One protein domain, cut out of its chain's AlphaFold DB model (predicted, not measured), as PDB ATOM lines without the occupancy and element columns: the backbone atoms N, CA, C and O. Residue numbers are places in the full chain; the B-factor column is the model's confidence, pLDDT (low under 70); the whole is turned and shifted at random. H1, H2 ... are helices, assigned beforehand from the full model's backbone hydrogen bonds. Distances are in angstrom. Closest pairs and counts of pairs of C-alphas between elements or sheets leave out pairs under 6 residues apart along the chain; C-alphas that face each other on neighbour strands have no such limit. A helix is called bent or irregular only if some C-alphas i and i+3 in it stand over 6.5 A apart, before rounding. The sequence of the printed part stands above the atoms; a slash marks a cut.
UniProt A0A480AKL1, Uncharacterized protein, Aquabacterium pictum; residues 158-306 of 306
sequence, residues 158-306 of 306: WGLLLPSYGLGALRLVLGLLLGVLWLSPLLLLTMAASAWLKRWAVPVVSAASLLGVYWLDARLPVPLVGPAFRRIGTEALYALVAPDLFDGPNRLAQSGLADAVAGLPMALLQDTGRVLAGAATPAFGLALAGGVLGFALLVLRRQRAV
ATOM      1  N   TRP A 158     178.786 197.473 117.693       94.38
ATOM      2  CA  TRP A 158     178.569 197.430 119.142       94.38
ATOM      3  C   TRP A 158     179.681 198.118 119.934       94.38
ATOM      4  O   TRP A 158     179.400 198.748 120.952       94.38
ATOM      5  N   GLY A 159     180.921 198.075 119.435       92.69
ATOM      6  CA  GLY A 159     182.053 198.794 120.024       92.69
ATOM      7  C   GLY A 159     181.875 200.318 120.059       92.69
ATOM      8  O   GLY A 159     182.385 200.958 120.971       92.69
ATOM      9  N   LEU A 160     181.116 200.894 119.118       89.12
ATOM     10  CA  LEU A 160     180.766 202.321 119.096       89.12
ATOM     11  C   LEU A 160     179.446 202.603 119.832       89.12
ATOM     12  O   LEU A 160     179.312 203.614 120.527       89.12
ATOM     13  N   LEU A 161     178.467 201.702 119.708       92.56
ATOM     14  CA  LEU A 161     177.135 201.881 120.293       92.56
ATOM     15  C   LEU A 161     177.125 201.724 121.820       92.56
ATOM     16  O   LEU A 161     176.532 202.552 122.506       92.56
ATOM     17  N   LEU A 162     177.802 200.713 122.377       94.00
ATOM     18  CA  LEU A 162     177.768 200.439 123.821       94.00
ATOM     19  C   LEU A 162     178.312 201.599 124.676       94.00
ATOM     20  O   LEU A 162     177.624 201.983 125.627       94.00
ATOM     21  N   PRO A 163     179.472 202.214 124.360       93.38
ATOM     22  CA  PRO A 163     179.930 203.402 125.084       93.38
ATOM     23  C   PRO A 163     178.941 204.567 124.979       93.38
ATOM     24  O   PRO A 163     178.683 205.245 125.973       93.38
ATOM     25  N   SER A 164     178.347 204.763 123.798       92.50
ATOM     26  CA  SER A 164     177.354 205.813 123.552       92.50
ATOM     27  C   SER A 164     176.090 205.605 124.388       92.50
ATOM     28  O   SER A 164     175.595 206.552 124.995       92.50
ATOM     29  N   TYR A 165     175.597 204.369 124.507       94.38
ATOM     30  CA  TYR A 165     174.462 204.044 125.374       94.38
ATOM     31  C   TYR A 165     174.795 204.203 126.857       94.38
ATOM     32  O   TYR A 165     173.980 204.743 127.603       94.38
ATOM     33  N   GLY A 166     175.987 203.788 127.293       95.62
ATOM     34  CA  GLY A 166     176.427 203.950 128.680       95.62
ATOM     35  C   GLY A 166     176.524 205.421 129.093       95.62
ATOM     36  O   GLY A 166     175.943 205.829 130.103       95.62
ATOM     37  N   LEU A 167     177.198 206.242 128.282       95.62
ATOM     38  CA  LEU A 167     177.291 207.686 128.505       95.62
ATOM     39  C   LEU A 167     175.934 208.373 128.358       95.62
ATOM     40  O   LEU A 167     175.602 209.233 129.169       95.62
ATOM     41  N   GLY A 168     175.123 207.957 127.384       94.44
ATOM     42  CA  GLY A 168     173.763 208.449 127.193       94.44
ATOM     43  C   GLY A 168     172.876 208.180 128.410       94.44
ATOM     44  O   GLY A 168     172.170 209.077 128.858       94.44
ATOM     45  N   ALA A 169     172.965 206.989 129.009       96.38
ATOM     46  CA  ALA A 169     172.234 206.638 130.227       96.38
ATOM     47  C   ALA A 169     172.666 207.494 131.427       96.38
ATOM     48  O   ALA A 169     171.818 208.036 132.139       96.38
ATOM     49  N   LEU A 170     173.976 207.663 131.635       96.69
ATOM     50  CA  LEU A 170     174.513 208.537 132.686       96.69
ATOM     51  C   LEU A 170     174.053 209.985 132.490       96.69
ATOM     52  O   LEU A 170     173.565 210.620 133.429       96.69
ATOM     53  N   ARG A 171     174.155 210.483 131.256       95.19
ATOM     54  CA  ARG A 171     173.720 211.823 130.868       95.19
ATOM     55  C   ARG A 171     172.221 212.011 131.083       95.19
ATOM     56  O   ARG A 171     171.828 213.068 131.570       95.19
ATOM     57  N   LEU A 172     171.401 211.009 130.773       95.56
ATOM     58  CA  LEU A 172     169.952 211.027 130.974       95.56
ATOM     59  C   LEU A 172     169.585 211.104 132.461       95.56
ATOM     60  O   LEU A 172     168.747 211.916 132.844       95.56
ATOM     61  N   VAL A 173     170.241 210.313 133.316       97.25
ATOM     62  CA  VAL A 173     170.012 210.336 134.772       97.25
ATOM     63  C   VAL A 173     170.446 211.671 135.383       97.25
ATOM     64  O   VAL A 173     169.705 212.252 136.178       97.25
ATOM     65  N   LEU A 174     171.612 212.192 134.992       97.81
ATOM     66  CA  LEU A 174     172.063 213.519 135.418       97.81
ATOM     67  C   LEU A 174     171.112 214.617 134.928       97.81
ATOM     68  O   LEU A 174     170.768 215.527 135.678       97.81
ATOM     69  N   GLY A 175     170.670 214.511 133.678       97.00
ATOM     70  CA  GLY A 175     169.731 215.432 133.059       97.00
ATOM     71  C   GLY A 175     168.390 215.475 133.771       97.00
ATOM     72  O   GLY A 175     167.872 216.552 134.043       97.00
ATOM     73  N   LEU A 176     167.869 214.309 134.156       97.81
ATOM     74  CA  LEU A 176     166.682 214.191 134.994       97.81
ATOM     75  C   LEU A 176     166.888 214.868 136.348       97.81
ATOM     76  O   LEU A 176     166.038 215.654 136.763       97.81
ATOM     77  N   LEU A 177     168.009 214.604 137.022       98.19
ATOM     78  CA  LEU A 177     168.319 215.231 138.306       98.19
ATOM     79  C   LEU A 177     168.331 216.759 138.191       98.19
ATOM     80  O   LEU A 177     167.643 217.440 138.951       98.19
ATOM     81  N   LEU A 178     169.079 217.303 137.234       98.19
ATOM     82  CA  LEU A 178     169.206 218.748 137.051       98.19
ATOM     83  C   LEU A 178     167.907 219.379 136.545       98.19
ATOM     84  O   LEU A 178     167.529 220.444 137.026       98.19
ATOM     85  N   GLY A 179     167.177 218.706 135.657       97.75
ATOM     86  CA  GLY A 179     165.865 219.145 135.187       97.75
ATOM     87  C   GLY A 179     164.847 219.228 136.322       97.75
ATOM     88  O   GLY A 179     164.141 220.227 136.453       97.75
ATOM     89  N   VAL A 180     164.823 218.234 137.213       97.94
ATOM     90  CA  VAL A 180     163.991 218.251 138.425       97.94
ATOM     91  C   VAL A 180     164.398 219.379 139.362       97.94
ATOM     92  O   VAL A 180     163.522 220.025 139.927       97.94
ATOM     93  N   LEU A 181     165.695 219.648 139.534       98.06
ATOM     94  CA  LEU A 181     166.166 220.747 140.380       98.06
ATOM     95  C   LEU A 181     165.786 222.117 139.803       98.06
ATOM     96  O   LEU A 181     165.288 222.961 140.551       98.06
ATOM     97  N   TRP A 182     165.913 222.311 138.490       98.12
ATOM     98  CA  TRP A 182     165.428 223.510 137.801       98.12
ATOM     99  C   TRP A 182     163.916 223.693 137.950       98.12
ATOM    100  O   TRP A 182     163.461 224.793 138.255       98.12
ATOM    101  N   LEU A 183     163.135 222.619 137.794       97.62
ATOM    102  CA  LEU A 183     161.672 222.646 137.916       97.62
ATOM    103  C   LEU A 183     161.174 222.607 139.365       97.62
ATOM    104  O   LEU A 183     159.993 222.862 139.609       97.62
ATOM    105  N   SER A 184     162.041 222.314 140.333       97.56
ATOM    106  CA  SER A 184     161.683 222.152 141.742       97.56
ATOM    107  C   SER A 184     160.849 223.295 142.338       97.56
ATOM    108  O   SER A 184     159.891 222.958 143.038       97.56
ATOM    109  N   PRO A 185     161.077 224.601 142.061       96.88
ATOM    110  CA  PRO A 185     160.189 225.647 142.557       96.88
ATOM    111  C   PRO A 185     158.757 225.447 142.057       96.88
ATOM    112  O   PRO A 185     157.824 225.488 142.850       96.88
ATOM    113  N   LEU A 186     158.564 225.147 140.772       95.69
ATOM    114  CA  LEU A 186     157.234 224.969 140.190       95.69
ATOM    115  C   LEU A 186     156.558 223.701 140.713       95.69
ATOM    116  O   LEU A 186     155.405 223.743 141.147       95.69
ATOM    117  N   LEU A 187     157.284 222.582 140.720       96.38
ATOM    118  CA  LEU A 187     156.759 221.290 141.158       96.38
ATOM    119  C   LEU A 187     156.392 221.329 142.646       96.38
ATOM    120  O   LEU A 187     155.262 221.008 143.022       96.38
ATOM    121  N   LEU A 188     157.315 221.776 143.498       97.06
ATOM    122  CA  LEU A 188     157.139 221.738 144.947       97.06
ATOM    123  C   LEU A 188     156.190 222.826 145.446       97.06
ATOM    124  O   LEU A 188     155.416 222.538 146.356       97.06
ATOM    125  N   LEU A 189     156.164 224.026 144.847       95.38
ATOM    126  CA  LEU A 189     155.168 225.047 145.199       95.38
ATOM    127  C   LEU A 189     153.754 224.644 144.757       95.38
ATOM    128  O   LEU A 189     152.794 224.917 145.476       95.38
ATOM    129  N   THR A 190     153.606 223.930 143.637       95.12
ATOM    130  CA  THR A 190     152.297 223.401 143.209       95.12
ATOM    131  C   THR A 190     151.822 222.271 144.121       95.12
ATOM    132  O   THR A 190     150.655 222.240 144.525       95.12
ATOM    133  N   MET A 191     152.718 221.353 144.499       96.06
ATOM    134  CA  MET A 191     152.427 220.317 145.497       96.06
ATOM    135  C   MET A 191     152.046 220.939 146.842       96.06
ATOM    136  O   MET A 191     151.045 220.548 147.442       96.06
ATOM    137  N   ALA A 192     152.820 221.930 147.288       95.88
ATOM    138  CA  ALA A 192     152.541 222.742 148.459       95.88
ATOM    139  C   ALA A 192     151.125 223.313 148.355       95.88
ATOM    140  O   ALA A 192     150.266 222.902 149.129       95.88
ATOM    141  N   ALA A 193     150.831 224.145 147.352       95.31
ATOM    142  CA  ALA A 193     149.510 224.732 147.131       95.31
ATOM    143  C   ALA A 193     148.383 223.683 147.156       95.31
ATOM    144  O   ALA A 193     147.330 223.928 147.745       95.31
ATOM    145  N   SER A 194     148.618 222.485 146.610       94.62
ATOM    146  CA  SER A 194     147.673 221.355 146.609       94.62
ATOM    147  C   SER A 194     147.353 220.811 147.998       94.62
ATOM    148  O   SER A 194     146.215 220.407 148.256       94.62
ATOM    149  N   ALA A 195     148.295 220.890 148.936       93.06
ATOM    150  CA  ALA A 195     148.088 220.527 150.334       93.06
ATOM    151  C   ALA A 195     147.221 221.541 151.120       93.06
ATOM    152  O   ALA A 195     146.650 221.183 152.156       93.06
ATOM    153  N   TRP A 196     147.084 222.788 150.647       93.12
ATOM    154  CA  TRP A 196     146.183 223.799 151.236       93.12
ATOM    155  C   TRP A 196     144.865 223.937 150.472       93.12
ATOM    156  O   TRP A 196     143.791 223.855 151.065       93.12
ATOM    157  N   LEU A 197     144.943 224.123 149.156       93.44
ATOM    158  CA  LEU A 197     143.820 224.482 148.286       93.44
ATOM    159  C   LEU A 197     143.103 223.260 147.690       93.44
ATOM    160  O   LEU A 197     142.086 223.394 147.006       93.44
ATOM    161  N   LYS A 198     143.595 222.043 147.959       91.50
ATOM    162  CA  LYS A 198     143.011 220.780 147.486       91.50
ATOM    163  C   LYS A 198     142.875 220.790 145.952       91.50
ATOM    164  O   LYS A 198     143.867 220.924 145.250       91.50
ATOM    165  N   ARG A 199     141.653 220.624 145.422       90.19
ATOM    166  CA  ARG A 199     141.369 220.599 143.972       90.19
ATOM    167  C   ARG A 199     141.567 221.950 143.274       90.19
ATOM    168  O   ARG A 199     141.718 221.971 142.062       90.19
ATOM    169  N   TRP A 200     141.577 223.051 144.025       93.38
ATOM    170  CA  TRP A 200     141.733 224.397 143.469       93.38
ATOM    171  C   TRP A 200     143.187 224.805 143.254       93.38
ATOM    172  O   TRP A 200     143.435 225.820 142.619       93.38
ATOM    173  N   ALA A 201     144.149 224.022 143.740       92.00
ATOM    174  CA  ALA A 201     145.552 224.396 143.662       92.00
ATOM    175  C   ALA A 201     146.060 224.574 142.237       92.00
ATOM    176  O   ALA A 201     146.642 225.609 141.951       92.00
ATOM    177  N   VAL A 202     145.807 223.613 141.341       91.94
ATOM    178  CA  VAL A 202     146.253 223.726 139.945       91.94
ATOM    179  C   VAL A 202     145.609 224.943 139.263       91.94
ATOM    180  O   VAL A 202     146.363 225.781 138.778       91.94
ATOM    181  N   PRO A 203     144.271 225.145 139.300       93.88
ATOM    182  CA  PRO A 203     143.665 226.365 138.762       93.88
ATOM    183  C   PRO A 203     144.246 227.661 139.339       93.88
ATOM    184  O   PRO A 203     144.543 228.582 138.585       93.88
ATOM    185  N   VAL A 204     144.435 227.734 140.660       94.31
ATOM    186  CA  VAL A 204     144.926 228.945 141.333       94.31
ATOM    187  C   VAL A 204     146.390 229.215 141.002       94.31
ATOM    188  O   VAL A 204     146.733 230.352 140.700       94.31
ATOM    189  N   VAL A 205     147.253 228.197 141.019       93.25
ATOM    190  CA  VAL A 205     148.670 228.339 140.657       93.25
ATOM    191  C   VAL A 205     148.805 228.735 139.189       93.25
ATOM    192  O   VAL A 205     149.571 229.648 138.882       93.25
ATOM    193  N   SER A 206     148.027 228.126 138.290       92.38
ATOM    194  CA  SER A 206     148.003 228.503 136.875       92.38
ATOM    195  C   SER A 206     147.529 229.943 136.682       92.38
ATOM    196  O   SER A 206     148.196 230.714 135.997       92.38
ATOM    197  N   ALA A 207     146.429 230.343 137.326       94.12
ATOM    198  CA  ALA A 207     145.915 231.708 137.249       94.12
ATOM    199  C   ALA A 207     146.912 232.729 137.819       94.12
ATOM    200  O   ALA A 207     147.168 233.746 137.184       94.12
ATOM    201  N   ALA A 208     147.522 232.445 138.973       93.25
ATOM    202  CA  ALA A 208     148.540 233.302 139.578       93.25
ATOM    203  C   ALA A 208     149.787 233.431 138.692       93.25
ATOM    204  O   ALA A 208     150.320 234.527 138.544       93.25
ATOM    205  N   SER A 209     150.216 232.337 138.057       91.94
ATOM    206  CA  SER A 209     151.346 232.346 137.122       91.94
ATOM    207  C   SER A 209     151.029 233.181 135.880       91.94
ATOM    208  O   SER A 209     151.825 234.034 135.500       91.94
ATOM    209  N   LEU A 210     149.841 233.005 135.288       92.81
ATOM    210  CA  LEU A 210     149.392 233.789 134.134       92.81
ATOM    211  C   LEU A 210     149.247 235.274 134.474       92.81
ATOM    212  O   LEU A 210     149.718 236.118 133.720       92.81
ATOM    213  N   LEU A 211     148.644 235.606 135.618       93.88
ATOM    214  CA  LEU A 211     148.549 236.987 136.087       93.88
ATOM    215  C   LEU A 211     149.940 237.588 136.317       93.88
ATOM    216  O   LEU A 211     150.191 238.708 135.890       93.88
ATOM    217  N   GLY A 212     150.871 236.847 136.920       90.44
ATOM    218  CA  GLY A 212     152.256 237.293 137.060       90.44
ATOM    219  C   GLY A 212     152.900 237.620 135.708       90.44
ATOM    220  O   GLY A 212     153.461 238.695 135.534       90.44
ATOM    221  N   VAL A 213     152.759 236.737 134.720       92.06
ATOM    222  CA  VAL A 213     153.353 236.952 133.392       92.06
ATOM    223  C   VAL A 213     152.683 238.099 132.629       92.06
ATOM    224  O   VAL A 213     153.376 238.922 132.053       92.06
ATOM    225  N   TYR A 214     151.353 238.190 132.603       94.12
ATOM    226  CA  TYR A 214     150.669 239.176 131.755       94.12
ATOM    227  C   TYR A 214     150.451 240.535 132.428       94.12
ATOM    228  O   TYR A 214     150.482 241.564 131.760       94.12
ATOM    229  N   TRP A 215     150.204 240.566 133.739       95.00
ATOM    230  CA  TRP A 215     149.819 241.788 134.456       95.00
ATOM    231  C   TRP A 215     150.993 242.438 135.190       95.00
ATOM    232  O   TRP A 215     151.078 243.669 135.210       95.00
ATOM    233  N   LEU A 216     151.878 241.639 135.806       93.69
ATOM    234  CA  LEU A 216     153.012 242.171 136.569       93.69
ATOM    235  C   LEU A 216     154.145 242.601 135.633       93.69
ATOM    236  O   LEU A 216     154.592 243.740 135.738       93.69
ATOM    237  N   ASP A 217     154.550 241.760 134.675       94.12
ATOM    238  CA  ASP A 217     155.616 242.128 133.727       94.12
ATOM    239  C   ASP A 217     155.255 243.357 132.880       94.12
ATOM    240  O   ASP A 217     156.133 244.154 132.574       94.12
ATOM    241  N   ALA A 218     153.972 243.566 132.563       94.00
ATOM    242  CA  ALA A 218     153.514 244.755 131.839       94.00
ATOM    243  C   ALA A 218     153.618 246.058 132.657       94.00
ATOM    244  O   ALA A 218     153.577 247.146 132.085       94.00
ATOM    245  N   ARG A 219     153.714 245.970 133.992       95.25
ATOM    246  CA  ARG A 219     153.850 247.130 134.890       95.25
ATOM    247  C   ARG A 219     155.269 247.365 135.383       95.25
ATOM    248  O   ARG A 219     155.549 248.448 135.891       95.25
ATOM    249  N   LEU A 220     156.135 246.363 135.302       94.38
ATOM    250  CA  LEU A 220     157.518 246.503 135.725       94.38
ATOM    251  C   LEU A 220     158.340 247.174 134.613       94.38
ATOM    252  O   LEU A 220     158.161 246.841 133.444       94.38
ATOM    253  N   PRO A 221     159.292 248.064 134.951       95.44
ATOM    254  CA  PRO A 221     160.225 248.620 133.966       95.44
ATOM    255  C   PRO A 221     161.054 247.546 133.251       95.44
ATOM    256  O   PRO A 221     161.478 247.737 132.115       95.44
ATOM    257  N   VAL A 222     161.293 246.419 133.929       94.50
ATOM    258  CA  VAL A 222     161.980 245.241 133.397       94.50
ATOM    259  C   VAL A 222     161.110 244.016 133.691       94.50
ATOM    260  O   VAL A 222     160.800 243.791 134.864       94.50
ATOM    261  N   PRO A 223     160.711 243.219 132.682       92.69
ATOM    262  CA  PRO A 223     159.924 242.012 132.907       92.69
ATOM    263  C   PRO A 223     160.760 240.981 133.671       92.69
ATOM    264  O   PRO A 223     161.919 240.733 133.332       92.69
ATOM    265  N   LEU A 224     160.179 240.368 134.702       93.50
ATOM    266  CA  LEU A 224     160.883 239.438 135.592       93.50
ATOM    267  C   LEU A 224     160.261 238.044 135.566       93.50
ATOM    268  O   LEU A 224     160.987 237.048 135.545       93.50
ATOM    269  N   VAL A 225     158.933 237.951 135.555       92.88
ATOM    270  CA  VAL A 225     158.206 236.700 135.777       92.88
ATOM    271  C   VAL A 225     158.297 235.797 134.551       92.88
ATOM    272  O   VAL A 225     158.805 234.679 134.643       92.88
ATOM    273  N   GLY A 226     157.864 236.275 133.388       94.06
ATOM    274  CA  GLY A 226     157.905 235.544 132.124       94.06
ATOM    275  C   GLY A 226     159.312 235.066 131.756       94.06
ATOM    276  O   GLY A 226     159.481 233.874 131.479       94.06
ATOM    277  N   PRO A 227     160.342 235.934 131.798       95.62
ATOM    278  CA  PRO A 227     161.725 235.522 131.573       95.62
ATOM    279  C   PRO A 227     162.219 234.466 132.568       95.62
ATOM    280  O   PRO A 227     162.900 233.528 132.153       95.62
ATOM    281  N   ALA A 228     161.848 234.556 133.852       94.69
ATOM    282  CA  ALA A 228     162.218 233.550 134.848       94.69
ATOM    283  C   ALA A 228     161.573 232.185 134.563       94.69
ATOM    284  O   ALA A 228     162.276 231.174 134.546       94.69
ATOM    285  N   PHE A 229     160.266 232.143 134.273       94.69
ATOM    286  CA  PHE A 229     159.569 230.907 133.891       94.69
ATOM    287  C   PHE A 229     160.157 230.290 132.623       94.69
ATOM    288  O   PHE A 229     160.416 229.087 132.588       94.69
ATOM    289  N   ARG A 230     160.401 231.115 131.596       95.81
ATOM    290  CA  ARG A 230     161.017 230.666 130.346       95.81
ATOM    291  C   ARG A 230     162.385 230.065 130.615       95.81
ATOM    292  O   ARG A 230     162.647 228.964 130.156       95.81
ATOM    293  N   ARG A 231     163.222 230.745 131.400       95.88
ATOM    294  CA  ARG A 231     164.554 230.247 131.744       95.88
ATOM    295  C   ARG A 231     164.485 228.922 132.492       95.88
ATOM    296  O   ARG A 231     165.149 227.986 132.077       95.88
ATOM    297  N   ILE A 232     163.659 228.815 133.533       96.44
ATOM    298  CA  ILE A 232     163.472 227.558 134.276       96.44
ATOM    299  C   ILE A 232     163.056 226.422 133.331       96.44
ATOM    300  O   ILE A 232     163.638 225.342 133.383       96.44
ATOM    301  N   GLY A 233     162.077 226.665 132.455       95.38
ATOM    302  CA  GLY A 233     161.603 225.669 131.494       95.38
ATOM    303  C   GLY A 233     162.665 225.275 130.466       95.38
ATOM    304  O   GLY A 233     162.874 224.088 130.234       95.38
ATOM    305  N   THR A 234     163.360 226.252 129.879       94.75
ATOM    306  CA  THR A 234     164.415 226.022 128.883       94.75
ATOM    307  C   THR A 234     165.596 225.270 129.484       94.75
ATOM    308  O   THR A 234     166.025 224.278 128.907       94.75
ATOM    309  N   GLU A 235     166.088 225.680 130.651       95.81
ATOM    310  CA  GLU A 235     167.220 225.023 131.313       95.81
ATOM    311  C   GLU A 235     166.855 223.612 131.787       95.81
ATOM    312  O   GLU A 235     167.659 222.691 131.673       95.81
ATOM    313  N   ALA A 236     165.621 223.398 132.254       96.12
ATOM    314  CA  ALA A 236     165.148 222.058 132.579       96.12
ATOM    315  C   ALA A 236     165.050 221.157 131.341       96.12
ATOM    316  O   ALA A 236     165.438 219.989 131.390       96.12
ATOM    317  N   LEU A 237     164.558 221.696 130.223       93.50
ATOM    318  CA  LEU A 237     164.492 220.973 128.958       93.50
ATOM    319  C   LEU A 237     165.894 220.663 128.422       93.50
ATOM    320  O   LEU A 237     166.128 219.539 128.001       93.50
ATOM    321  N   TYR A 238     166.830 221.611 128.481       92.44
ATOM    322  CA  TYR A 238     168.231 221.415 128.083       92.44
ATOM    323  C   TYR A 238     168.992 220.491 129.033       92.44
ATOM    324  O   TYR A 238     169.935 219.814 128.628       92.44
ATOM    325  N   ALA A 239     168.581 220.413 130.297       94.56
ATOM    326  CA  ALA A 239     169.071 219.380 131.186       94.56
ATOM    327  C   ALA A 239     168.577 218.004 130.731       94.56
ATOM    328  O   ALA A 239     169.368 217.074 130.693       94.56
ATOM    329  N   LEU A 240     167.318 217.847 130.325       91.69
ATOM    330  CA  LEU A 240     166.762 216.546 129.924       91.69
ATOM    331  C   LEU A 240     167.172 216.093 128.515       91.69
ATOM    332  O   LEU A 240     167.413 214.909 128.294       91.69
ATOM    333  N   VAL A 241     167.237 217.029 127.576       87.56
ATOM    334  CA  VAL A 241     167.490 216.803 126.152       87.56
ATOM    335  C   VAL A 241     168.795 217.489 125.779       87.56
ATOM    336  O   VAL A 241     169.078 218.581 126.258       87.56
ATOM    337  N   ALA A 242     169.574 216.870 124.900       83.88
ATOM    338  CA  ALA A 242     170.780 217.460 124.335       83.88
ATOM    339  C   ALA A 242     170.462 218.034 122.937       83.88
ATOM    340  O   ALA A 242     170.695 217.347 121.942       83.88
ATOM    341  N   PRO A 243     169.861 219.238 122.832       73.31
ATOM    342  CA  PRO A 243     169.386 219.783 121.557       73.31
ATOM    343  C   PRO A 243     170.519 219.926 120.537       73.31
ATOM    344  O   PRO A 243     170.335 219.594 119.374       73.31
ATOM    345  N   ASP A 244     171.708 220.309 121.002       72.00
ATOM    346  CA  ASP A 244     172.879 220.559 120.158       72.00
ATOM    347  C   ASP A 244     173.467 219.262 119.555       72.00
ATOM    348  O   ASP A 244     174.233 219.308 118.594       72.00
ATOM    349  N   LEU A 245     173.099 218.086 120.093       66.69
ATOM    350  CA  LEU A 245     173.460 216.784 119.510       66.69
ATOM    351  C   LEU A 245     172.592 216.424 118.302       66.69
ATOM    352  O   LEU A 245     172.980 215.577 117.499       66.69
ATOM    353  N   PHE A 246     171.430 217.059 118.167       62.69
ATOM    354  CA  PHE A 246     170.444 216.765 117.140       62.69
ATOM    355  C   PHE A 246     170.052 218.059 116.423       62.69
ATOM    356  O   PHE A 246     168.896 218.473 116.459       62.69
ATOM    357  N   ASP A 247     171.003 218.669 115.711       55.81
ATOM    358  CA  ASP A 247     170.791 219.820 114.805       55.81
ATOM    359  C   ASP A 247     169.978 219.452 113.534       55.81
ATOM    360  O   ASP A 247     170.168 219.984 112.438       55.81
ATOM    361  N   GLY A 248     169.042 218.513 113.675       48.47
ATOM    362  CA  GLY A 248     168.179 218.017 112.619       48.47
ATOM    363  C   GLY A 248     168.895 217.160 111.562       48.47
ATOM    364  O   GLY A 248     170.118 216.989 111.576       48.47
ATOM    365  N   PRO A 249     168.128 216.613 110.605       43.41
ATOM    366  CA  PRO A 249     168.642 215.748 109.537       43.41
ATOM    367  C   PRO A 249     169.708 216.422 108.651       43.41
ATOM    368  O   PRO A 249     170.526 215.740 108.038       43.41
ATOM    369  N   ASN A 250     169.763 217.758 108.632       44.75
ATOM    370  CA  ASN A 250     170.650 218.527 107.756       44.75
ATOM    371  C   ASN A 250     172.143 218.401 108.106       44.75
ATOM    372  O   ASN A 250     172.977 218.511 107.209       44.75
ATOM    373  N   ARG A 251     172.507 218.143 109.373       50.81
ATOM    374  CA  ARG A 251     173.917 217.924 109.758       50.81
ATOM    375  C   ARG A 251     174.394 216.502 109.454       50.81
ATOM    376  O   ARG A 251     175.533 216.326 109.031       50.81
ATOM    377  N   LEU A 252     173.509 215.510 109.591       51.81
ATOM    378  CA  LEU A 252     173.785 214.113 109.225       51.81
ATOM    379  C   LEU A 252     174.045 213.945 107.720       51.81
ATOM    380  O   LEU A 252     174.733 213.011 107.326       51.81
ATOM    381  N   ALA A 253     173.534 214.863 106.895       53.22
ATOM    382  CA  ALA A 253     173.823 214.915 105.464       53.22
ATOM    383  C   ALA A 253     175.218 215.488 105.130       53.22
ATOM    384  O   ALA A 253     175.711 215.262 104.028       53.22
ATOM    385  N   GLN A 254     175.851 216.240 106.043       50.81
ATOM    386  CA  GLN A 254     177.117 216.950 105.788       50.81
ATOM    387  C   GLN A 254     178.352 216.245 106.367       50.81
ATOM    388  O   GLN A 254     179.429 216.328 105.779       50.81
ATOM    389  N   SER A 255     178.223 215.552 107.499       56.03
ATOM    390  CA  SER A 255     179.285 214.710 108.068       56.03
ATOM    391  C   SER A 255     179.077 213.252 107.674       56.03
ATOM    392  O   SER A 255     177.950 212.764 107.755       56.03
ATOM    393  N   GLY A 256     180.146 212.529 107.331       70.94
ATOM    394  CA  GLY A 256     180.083 211.077 107.188       70.94
ATOM    395  C   GLY A 256     179.405 210.451 108.412       70.94
ATOM    396  O   GLY A 256     179.774 210.716 109.552       70.94
ATOM    397  N   LEU A 257     178.375 209.641 108.183       73.12
ATOM    398  CA  LEU A 257     177.531 209.058 109.231       73.12
ATOM    399  C   LEU A 257     178.340 208.238 110.248       73.12
ATOM    400  O   LEU A 257     178.052 208.262 111.442       73.12
ATOM    401  N   ALA A 258     179.391 207.560 109.780       74.06
ATOM    402  CA  ALA A 258     180.333 206.848 110.634       74.06
ATOM    403  C   ALA A 258     181.079 207.793 111.594       74.06
ATOM    404  O   ALA A 258     181.192 207.484 112.779       74.06
ATOM    405  N   ASP A 259     181.515 208.958 111.110       80.25
ATOM    406  CA  ASP A 259     182.214 209.963 111.920       80.25
ATOM    407  C   ASP A 259     181.271 210.596 112.948       80.25
ATOM    408  O   ASP A 259     181.646 210.785 114.107       80.25
ATOM    409  N   ALA A 260     180.017 210.853 112.559       80.81
ATOM    410  CA  ALA A 260     178.993 211.368 113.463       80.81
ATOM    411  C   ALA A 260     178.730 210.399 114.626       80.81
ATOM    412  O   ALA A 260     178.720 210.812 115.785       80.81
ATOM    413  N   VAL A 261     178.578 209.100 114.335       83.44
ATOM    414  CA  VAL A 261     178.375 208.065 115.361       83.44
ATOM    415  C   VAL A 261     179.620 207.895 116.234       83.44
ATOM    416  O   VAL A 261     179.497 207.790 117.453       83.44
ATOM    417  N   ALA A 262     180.818 207.910 115.644       87.44
ATOM    418  CA  ALA A 262     182.073 207.810 116.387       87.44
ATOM    419  C   ALA A 262     182.299 209.006 117.334       87.44
ATOM    420  O   ALA A 262     182.894 208.843 118.399       87.44
ATOM    421  N   GLY A 263     181.790 210.191 116.982       88.88
ATOM    422  CA  GLY A 263     181.860 211.400 117.804       88.88
ATOM    423  C   GLY A 263     180.857 211.464 118.963       88.88
ATOM    424  O   GLY A 263     181.061 212.264 119.882       88.88
ATOM    425  N   LEU A 264     179.809 210.626 118.974       89.69
ATOM    426  CA  LEU A 264     178.728 210.682 119.973       89.69
ATOM    427  C   LEU A 264     179.215 210.635 121.433       89.69
ATOM    428  O   LEU A 264     178.753 211.464 122.220       89.69
ATOM    429  N   PRO A 265     180.148 209.745 121.835       91.88
ATOM    430  CA  PRO A 265     180.653 209.712 123.206       91.88
ATOM    431  C   PRO A 265     181.243 211.050 123.665       91.88
ATOM    432  O   PRO A 265     180.927 211.534 124.752       91.88
ATOM    433  N   MET A 266     182.079 211.670 122.828       91.62
ATOM    434  CA  MET A 266     182.708 212.950 123.151       91.62
ATOM    435  C   MET A 266     181.667 214.067 123.218       91.62
ATOM    436  O   MET A 266     181.691 214.886 124.136       91.62
ATOM    437  N   ALA A 267     180.711 214.064 122.291       90.88
ATOM    438  CA  ALA A 267     179.645 215.050 122.258       90.88
ATOM    439  C   ALA A 267     178.739 214.959 123.509       90.88
ATOM    440  O   ALA A 267     178.398 215.980 124.104       90.88
ATOM    441  N   LEU A 268     178.435 213.745 123.991       92.38
ATOM    442  CA  LEU A 268     177.710 213.520 125.252       92.38
ATOM    443  C   LEU A 268     178.479 214.032 126.480       92.38
ATOM    444  O   LEU A 268     177.874 214.575 127.409       92.38
ATOM    445  N   LEU A 269     179.806 213.880 126.505       93.75
ATOM    446  CA  LEU A 269     180.653 214.414 127.578       93.75
ATOM    447  C   LEU A 269     180.690 215.948 127.563       93.75
ATOM    448  O   LEU A 269     180.583 216.577 128.616       93.75
ATOM    449  N   GLN A 270     180.792 216.555 126.382       93.75
ATOM    450  CA  GLN A 270     180.745 218.010 126.227       93.75
ATOM    451  C   GLN A 270     179.390 218.575 126.666       93.75
ATOM    452  O   GLN A 270     179.346 219.531 127.444       93.75
ATOM    453  N   ASP A 271     178.288 217.942 126.255       93.06
ATOM    454  CA  ASP A 271     176.947 218.337 126.689       93.06
ATOM    455  C   ASP A 271     176.759 218.162 128.205       93.06
ATOM    456  O   ASP A 271     176.188 219.029 128.866       93.06
ATOM    457  N   THR A 272     177.321 217.100 128.793       94.06
ATOM    458  CA  THR A 272     177.364 216.924 130.255       94.06
ATOM    459  C   THR A 272     178.029 218.122 130.937       94.06
ATOM    460  O   THR A 272     177.476 218.681 131.887       94.06
ATOM    461  N   GLY A 273     179.195 218.552 130.440       95.25
ATOM    462  CA  GLY A 273     179.907 219.722 130.958       95.25
ATOM    463  C   GLY A 273     179.089 221.011 130.841       95.25
ATOM    464  O   GLY A 273     179.006 221.777 131.802       95.25
ATOM    465  N   ARG A 274     178.421 221.218 129.701       93.56
ATOM    466  CA  ARG A 274     177.535 222.368 129.453       93.56
ATOM    467  C   ARG A 274     176.388 222.433 130.462       93.56
ATOM    468  O   ARG A 274     176.134 223.483 131.048       93.56
ATOM    469  N   VAL A 275     175.719 221.309 130.705       93.56
ATOM    470  CA  VAL A 275     174.559 221.245 131.609       93.56
ATOM    471  C   VAL A 275     174.989 221.456 133.064       93.56
ATOM    472  O   VAL A 275     174.314 222.164 133.814       93.56
ATOM    473  N   LEU A 276     176.145 220.913 133.459       96.31
ATOM    474  CA  LEU A 276     176.739 221.181 134.772       96.31
ATOM    475  C   LEU A 276     177.113 222.660 134.943       96.31
ATOM    476  O   LEU A 276     176.890 223.220 136.016       96.31
ATOM    477  N   ALA A 277     177.613 223.319 133.895       95.19
ATOM    478  CA  ALA A 277     177.888 224.754 133.930       95.19
ATOM    479  C   ALA A 277     176.606 225.584 134.142       95.19
ATOM    480  O   ALA A 277     176.631 226.579 134.866       95.19
ATOM    481  N   GLY A 278     175.464 225.142 133.600       92.25
ATOM    482  CA  GLY A 278     174.156 225.757 133.860       92.25
ATOM    483  C   GLY A 278     173.779 225.774 135.349       92.25
ATOM    484  O   GLY A 278     173.217 226.761 135.842       92.25
ATOM    485  N   ALA A 279     174.168 224.739 136.100       93.69
ATOM    486  CA  ALA A 279     173.957 224.660 137.546       93.69
ATOM    487  C   ALA A 279     174.841 225.633 138.355       93.69
ATOM    488  O   ALA A 279     174.535 225.931 139.506       93.69
ATOM    489  N   ALA A 280     175.908 226.185 137.767       95.81
ATOM    490  CA  ALA A 280     176.758 227.187 138.415       95.81
ATOM    491  C   ALA A 280     176.201 228.623 138.305       95.81
ATOM    492  O   ALA A 280     176.834 229.579 138.756       95.81
ATOM    493  N   THR A 281     175.024 228.808 137.698       97.00
ATOM    494  CA  THR A 281     174.450 230.140 137.484       97.00
ATOM    495  C   THR A 281     173.690 230.662 138.715       97.00
ATOM    496  O   THR A 281     173.036 229.888 139.418       97.00
ATOM    497  N   PRO A 282     173.654 231.990 138.955       96.94
ATOM    498  CA  PRO A 282     172.837 232.570 140.028       96.94
ATOM    499  C   PRO A 282     171.345 232.229 139.909       96.94
ATOM    500  O   PRO A 282     170.657 232.051 140.911       96.94
ATOM    501  N   ALA A 283     170.845 232.096 138.676       96.00
ATOM    502  CA  ALA A 283     169.463 231.706 138.414       96.00
ATOM    503  C   ALA A 283     169.147 230.295 138.928       96.00
ATOM    504  O   ALA A 283     168.068 230.088 139.480       96.00
ATOM    505  N   PHE A 284     170.089 229.353 138.811       97.75
ATOM    506  CA  PHE A 284     169.932 228.024 139.395       97.75
ATOM    507  C   PHE A 284     169.843 228.095 140.922       97.75
ATOM    508  O   PHE A 284     168.962 227.479 141.516       97.75
ATOM    509  N   GLY A 285     170.684 228.919 141.559       97.81
ATOM    510  CA  GLY A 285     170.617 229.166 143.003       97.81
ATOM    511  C   GLY A 285     169.253 229.704 143.459       97.81
ATOM    512  O   GLY A 285     168.701 229.230 144.452       97.81
ATOM    513  N   LEU A 286     168.666 230.637 142.703       97.00
ATOM    514  CA  LEU A 286     167.314 231.148 142.967       97.00
ATOM    515  C   LEU A 286     166.232 230.079 142.760       97.00
ATOM    516  O   LEU A 286     165.314 229.975 143.577       97.00
ATOM    517  N   ALA A 287     166.346 229.261 141.709       97.12
ATOM    518  CA  ALA A 287     165.431 228.145 141.477       97.12
ATOM    519  C   ALA A 287     165.474 227.150 142.649       97.12
ATOM    520  O   ALA A 287     164.428 226.811 143.206       97.12
ATOM    521  N   LEU A 288     166.674 226.770 143.100       97.88
ATOM    522  CA  LEU A 288     166.867 225.914 144.270       97.88
ATOM    523  C   LEU A 288     166.265 226.519 145.538       97.88
ATOM    524  O   LEU A 288     165.586 225.811 146.278       97.88
ATOM    525  N   ALA A 289     166.463 227.816 145.785       98.25
ATOM    526  CA  ALA A 289     165.869 228.491 146.937       98.25
ATOM    527  C   ALA A 289     164.332 228.406 146.915       98.25
ATOM    528  O   ALA A 289     163.710 228.102 147.936       98.25
ATOM    529  N   GLY A 290     163.714 228.590 145.744       97.31
ATOM    530  CA  GLY A 290     162.273 228.399 145.561       97.31
ATOM    531  C   GLY A 290     161.823 226.950 145.787       97.31
ATOM    532  O   GLY A 290     160.803 226.714 146.436       97.31
ATOM    533  N   GLY A 291     162.604 225.969 145.326       97.62
ATOM    534  CA  GLY A 291     162.370 224.549 145.600       97.62
ATOM    535  C   GLY A 291     162.448 224.210 147.093       97.62
ATOM    536  O   GLY A 291     161.552 223.555 147.630       97.62
ATOM    537  N   VAL A 292     163.467 224.717 147.794       98.25
ATOM    538  CA  VAL A 292     163.632 224.573 149.251       98.25
ATOM    539  C   VAL A 292     162.443 225.177 149.992       98.25
ATOM    540  O   VAL A 292     161.913 224.542 150.905       98.25
ATOM    541  N   LEU A 293     161.973 226.357 149.577       98.25
ATOM    542  CA  LEU A 293     160.775 226.977 150.141       98.25
ATOM    543  C   LEU A 293     159.538 226.088 149.942       98.25
ATOM    544  O   LEU A 293     158.812 225.831 150.902       98.25
ATOM    545  N   GLY A 294     159.312 225.571 148.730       97.31
ATOM    546  CA  GLY A 294     158.206 224.652 148.442       97.31
ATOM    547  C   GLY A 294     158.258 223.376 149.287       97.31
ATOM    548  O   GLY A 294     157.246 222.955 149.854       97.31
ATOM    549  N   PHE A 295     159.446 222.794 149.456       97.94
ATOM    550  CA  PHE A 295     159.654 221.640 150.329       97.94
ATOM    551  C   PHE A 295     159.373 221.965 151.803       97.94
ATOM    552  O   PHE A 295     158.655 221.224 152.480       97.94
ATOM    553  N   ALA A 296     159.898 223.085 152.307       98.06
ATOM    554  CA  ALA A 296     159.675 223.532 153.678       98.06
ATOM    555  C   ALA A 296     158.183 223.763 153.957       98.06
ATOM    556  O   ALA A 296     157.671 223.350 155.000       98.06
ATOM    557  N   LEU A 297     157.463 224.342 152.992       97.19
ATOM    558  CA  LEU A 297     156.016 224.521 153.040       97.19
ATOM    559  C   LEU A 297     155.284 223.172 153.132       97.19
ATOM    560  O   LEU A 297     154.433 223.002 154.007       97.19
ATOM    561  N   LEU A 298     155.642 222.180 152.314       96.06
ATOM    562  CA  LEU A 298     155.065 220.831 152.409       96.06
ATOM    563  C   LEU A 298     155.263 220.204 153.796       96.06
ATOM    564  O   LEU A 298     154.324 219.646 154.370       96.06
ATOM    565  N   VAL A 299     156.469 220.323 154.357       96.12
ATOM    566  CA  VAL A 299     156.780 219.822 155.704       96.12
ATOM    567  C   VAL A 299     155.947 220.548 156.762       96.12
ATOM    568  O   VAL A 299     155.313 219.888 157.588       96.12
ATOM    569  N   LEU A 300     155.879 221.882 156.705       96.12
ATOM    570  CA  LEU A 300     155.076 222.705 157.612       96.12
ATOM    571  C   LEU A 300     153.592 222.326 157.545       96.12
ATOM    572  O   LEU A 300     152.926 222.188 158.572       96.12
ATOM    573  N   ARG A 301     153.050 222.121 156.339       94.00
ATOM    574  CA  ARG A 301     151.653 221.713 156.166       94.00
ATOM    575  C   ARG A 301     151.393 220.351 156.783       94.00
ATOM    576  O   ARG A 301     150.390 220.184 157.471       94.00
ATOM    577  N   ARG A 302     152.297 219.395 156.564       92.12
ATOM    578  CA  ARG A 302     152.196 218.052 157.142       92.12
ATOM    579  C   ARG A 302     152.241 218.082 158.671       92.12
ATOM    580  O   ARG A 302     151.519 217.314 159.294       92.12
ATOM    581  N   GLN A 303     153.044 218.967 159.262       91.94
ATOM    582  CA  GLN A 303     153.102 219.173 160.715       91.94
ATOM    583  C   GLN A 303     151.804 219.752 161.289       91.94
ATOM    584  O   GLN A 303     151.451 219.423 162.413       91.94
ATOM    585  N   ARG A 304     151.106 220.609 160.530       89.50
ATOM    586  CA  ARG A 304     149.880 221.313 160.957       89.50
ATOM    587  C   ARG A 304     148.573 220.590 160.645       89.50
ATOM    588  O   ARG A 304     147.521 221.096 161.004       89.50
ATOM    589  N   ALA A 305     148.595 219.481 159.914       80.19
ATOM    590  CA  ALA A 305     147.387 218.742 159.533       80.19
ATOM    591  C   ALA A 305     146.827 217.880 160.682       80.19
ATOM    592  O   ALA A 305     146.424 216.740 160.468       80.19
ATOM    593  N   VAL A 306     146.879 218.436 161.889       59.84
ATOM    594  CA  VAL A 306     146.510 217.858 163.183       59.84
ATOM    595  C   VAL A 306     145.227 218.514 163.642       59.84
ATOM    596  O   VAL A 306     145.142 219.752 163.476       59.84
TER     597      VAL A 306
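What this domain is: This is residues 158 to 306 of the 306 residues of an uncharacterized protein of Aquabacterium pictum (UniProt A0A480AKL1). One long kinked helix arm, H1a, makes the spine of this model, with H4 packed on its residues 160 to 178 and H5 on its residues 181 to 196, one after the other along it. Near residue 196 the same helix turns off sharply as H1b, and H2 folds back from the far end of H1b to the spine, so that H1b and H2 make two sides of a triangle on H1a. The printed part has 149 residues with five named helices, H1 to H5 in chain order, and no named strand; the class is all helix. It is loose, with a radius of gyration of the C-alphas of 19.8 A and spans of 61 by 41 by 28 A.

Where its parts are: H1, residues 158 to 216, was assigned as one helix by its hydrogen bonds but is bent: C-alphas 196 and 199 are 9.3 A apart. Its arm H1a, residues 158 to 196, begins with C-alpha 158 at (178.569, 197.430, 119.142) and is 52.7 A long; it has a kink of 57 degrees near residue 183 and is irregular, with C-alphas 182 and 185 7.4 A apart. The arm H1b, residues 199 to 216, 25.6 A, is irregular too, with C-alphas 199 and 202 7.1 A apart. H2 is residues 225 to 240, 22.7 A, and H3 residues 249 to 252, 5.4 A. H4, residues 257 to 279, 32.5 A, has a kink of 47 degrees near residue 265 and is irregular, with C-alphas 262 and 265 7.2 A apart. H5, residues 282 to 304, 33.0 A, ends with C-alpha 304 at (149.880, 221.313, 160.957).

How they stand to each other: H1 is the hub, touching three other helices. H1a, H2 and H4 form an up-and-down bundle, each running against the one before it. H1a touches H2 at a shallow tilt of 32 degrees, opposite ways, the closest C-alphas being those of Gly 179 and Ala 236, 4.0 A apart. H1a touches H4 at a shallow tilt of 31 degrees, the same way, closest at the C-alphas of Ser 164 and Pro 265, 5.1 A. H2 and H4 only just touch, with 3 pairs of C-alphas within 8 A, closest at Ala 239 and Val 275, 5.8 A. H5 touches H1a at a steep tilt of 54 degrees, closest at the C-alphas of Pro 185 and Gly 291, 3.9 A. H1b is about perpendicular to H1a, at 86 degrees, and touches its residues 190 to 194, closest at the C-alphas of Ser 194 and Ala 201, 4.7 A. H1b touches H2 with residues 212 to 216 alone, closest at the C-alphas of Val 213 and Gly 226, 4.9 A. H3 touches no helix but is near H4. Every O i to N i+4 pair is within hydrogen-bond range in H2 and H5, against 30 of 35 in H1a, 13 of 14 in H1b and 17 of 19 in H4; H3 is too short for such a pair.

The domain as a whole: The two C-alphas farthest apart, those of Gly 256 and Val 306, are 65.6 A apart. The printed part has no cut and no long link. The mean pLDDT of the printed part is 90.2; residues 245 to 255 and residue 306 are under 70.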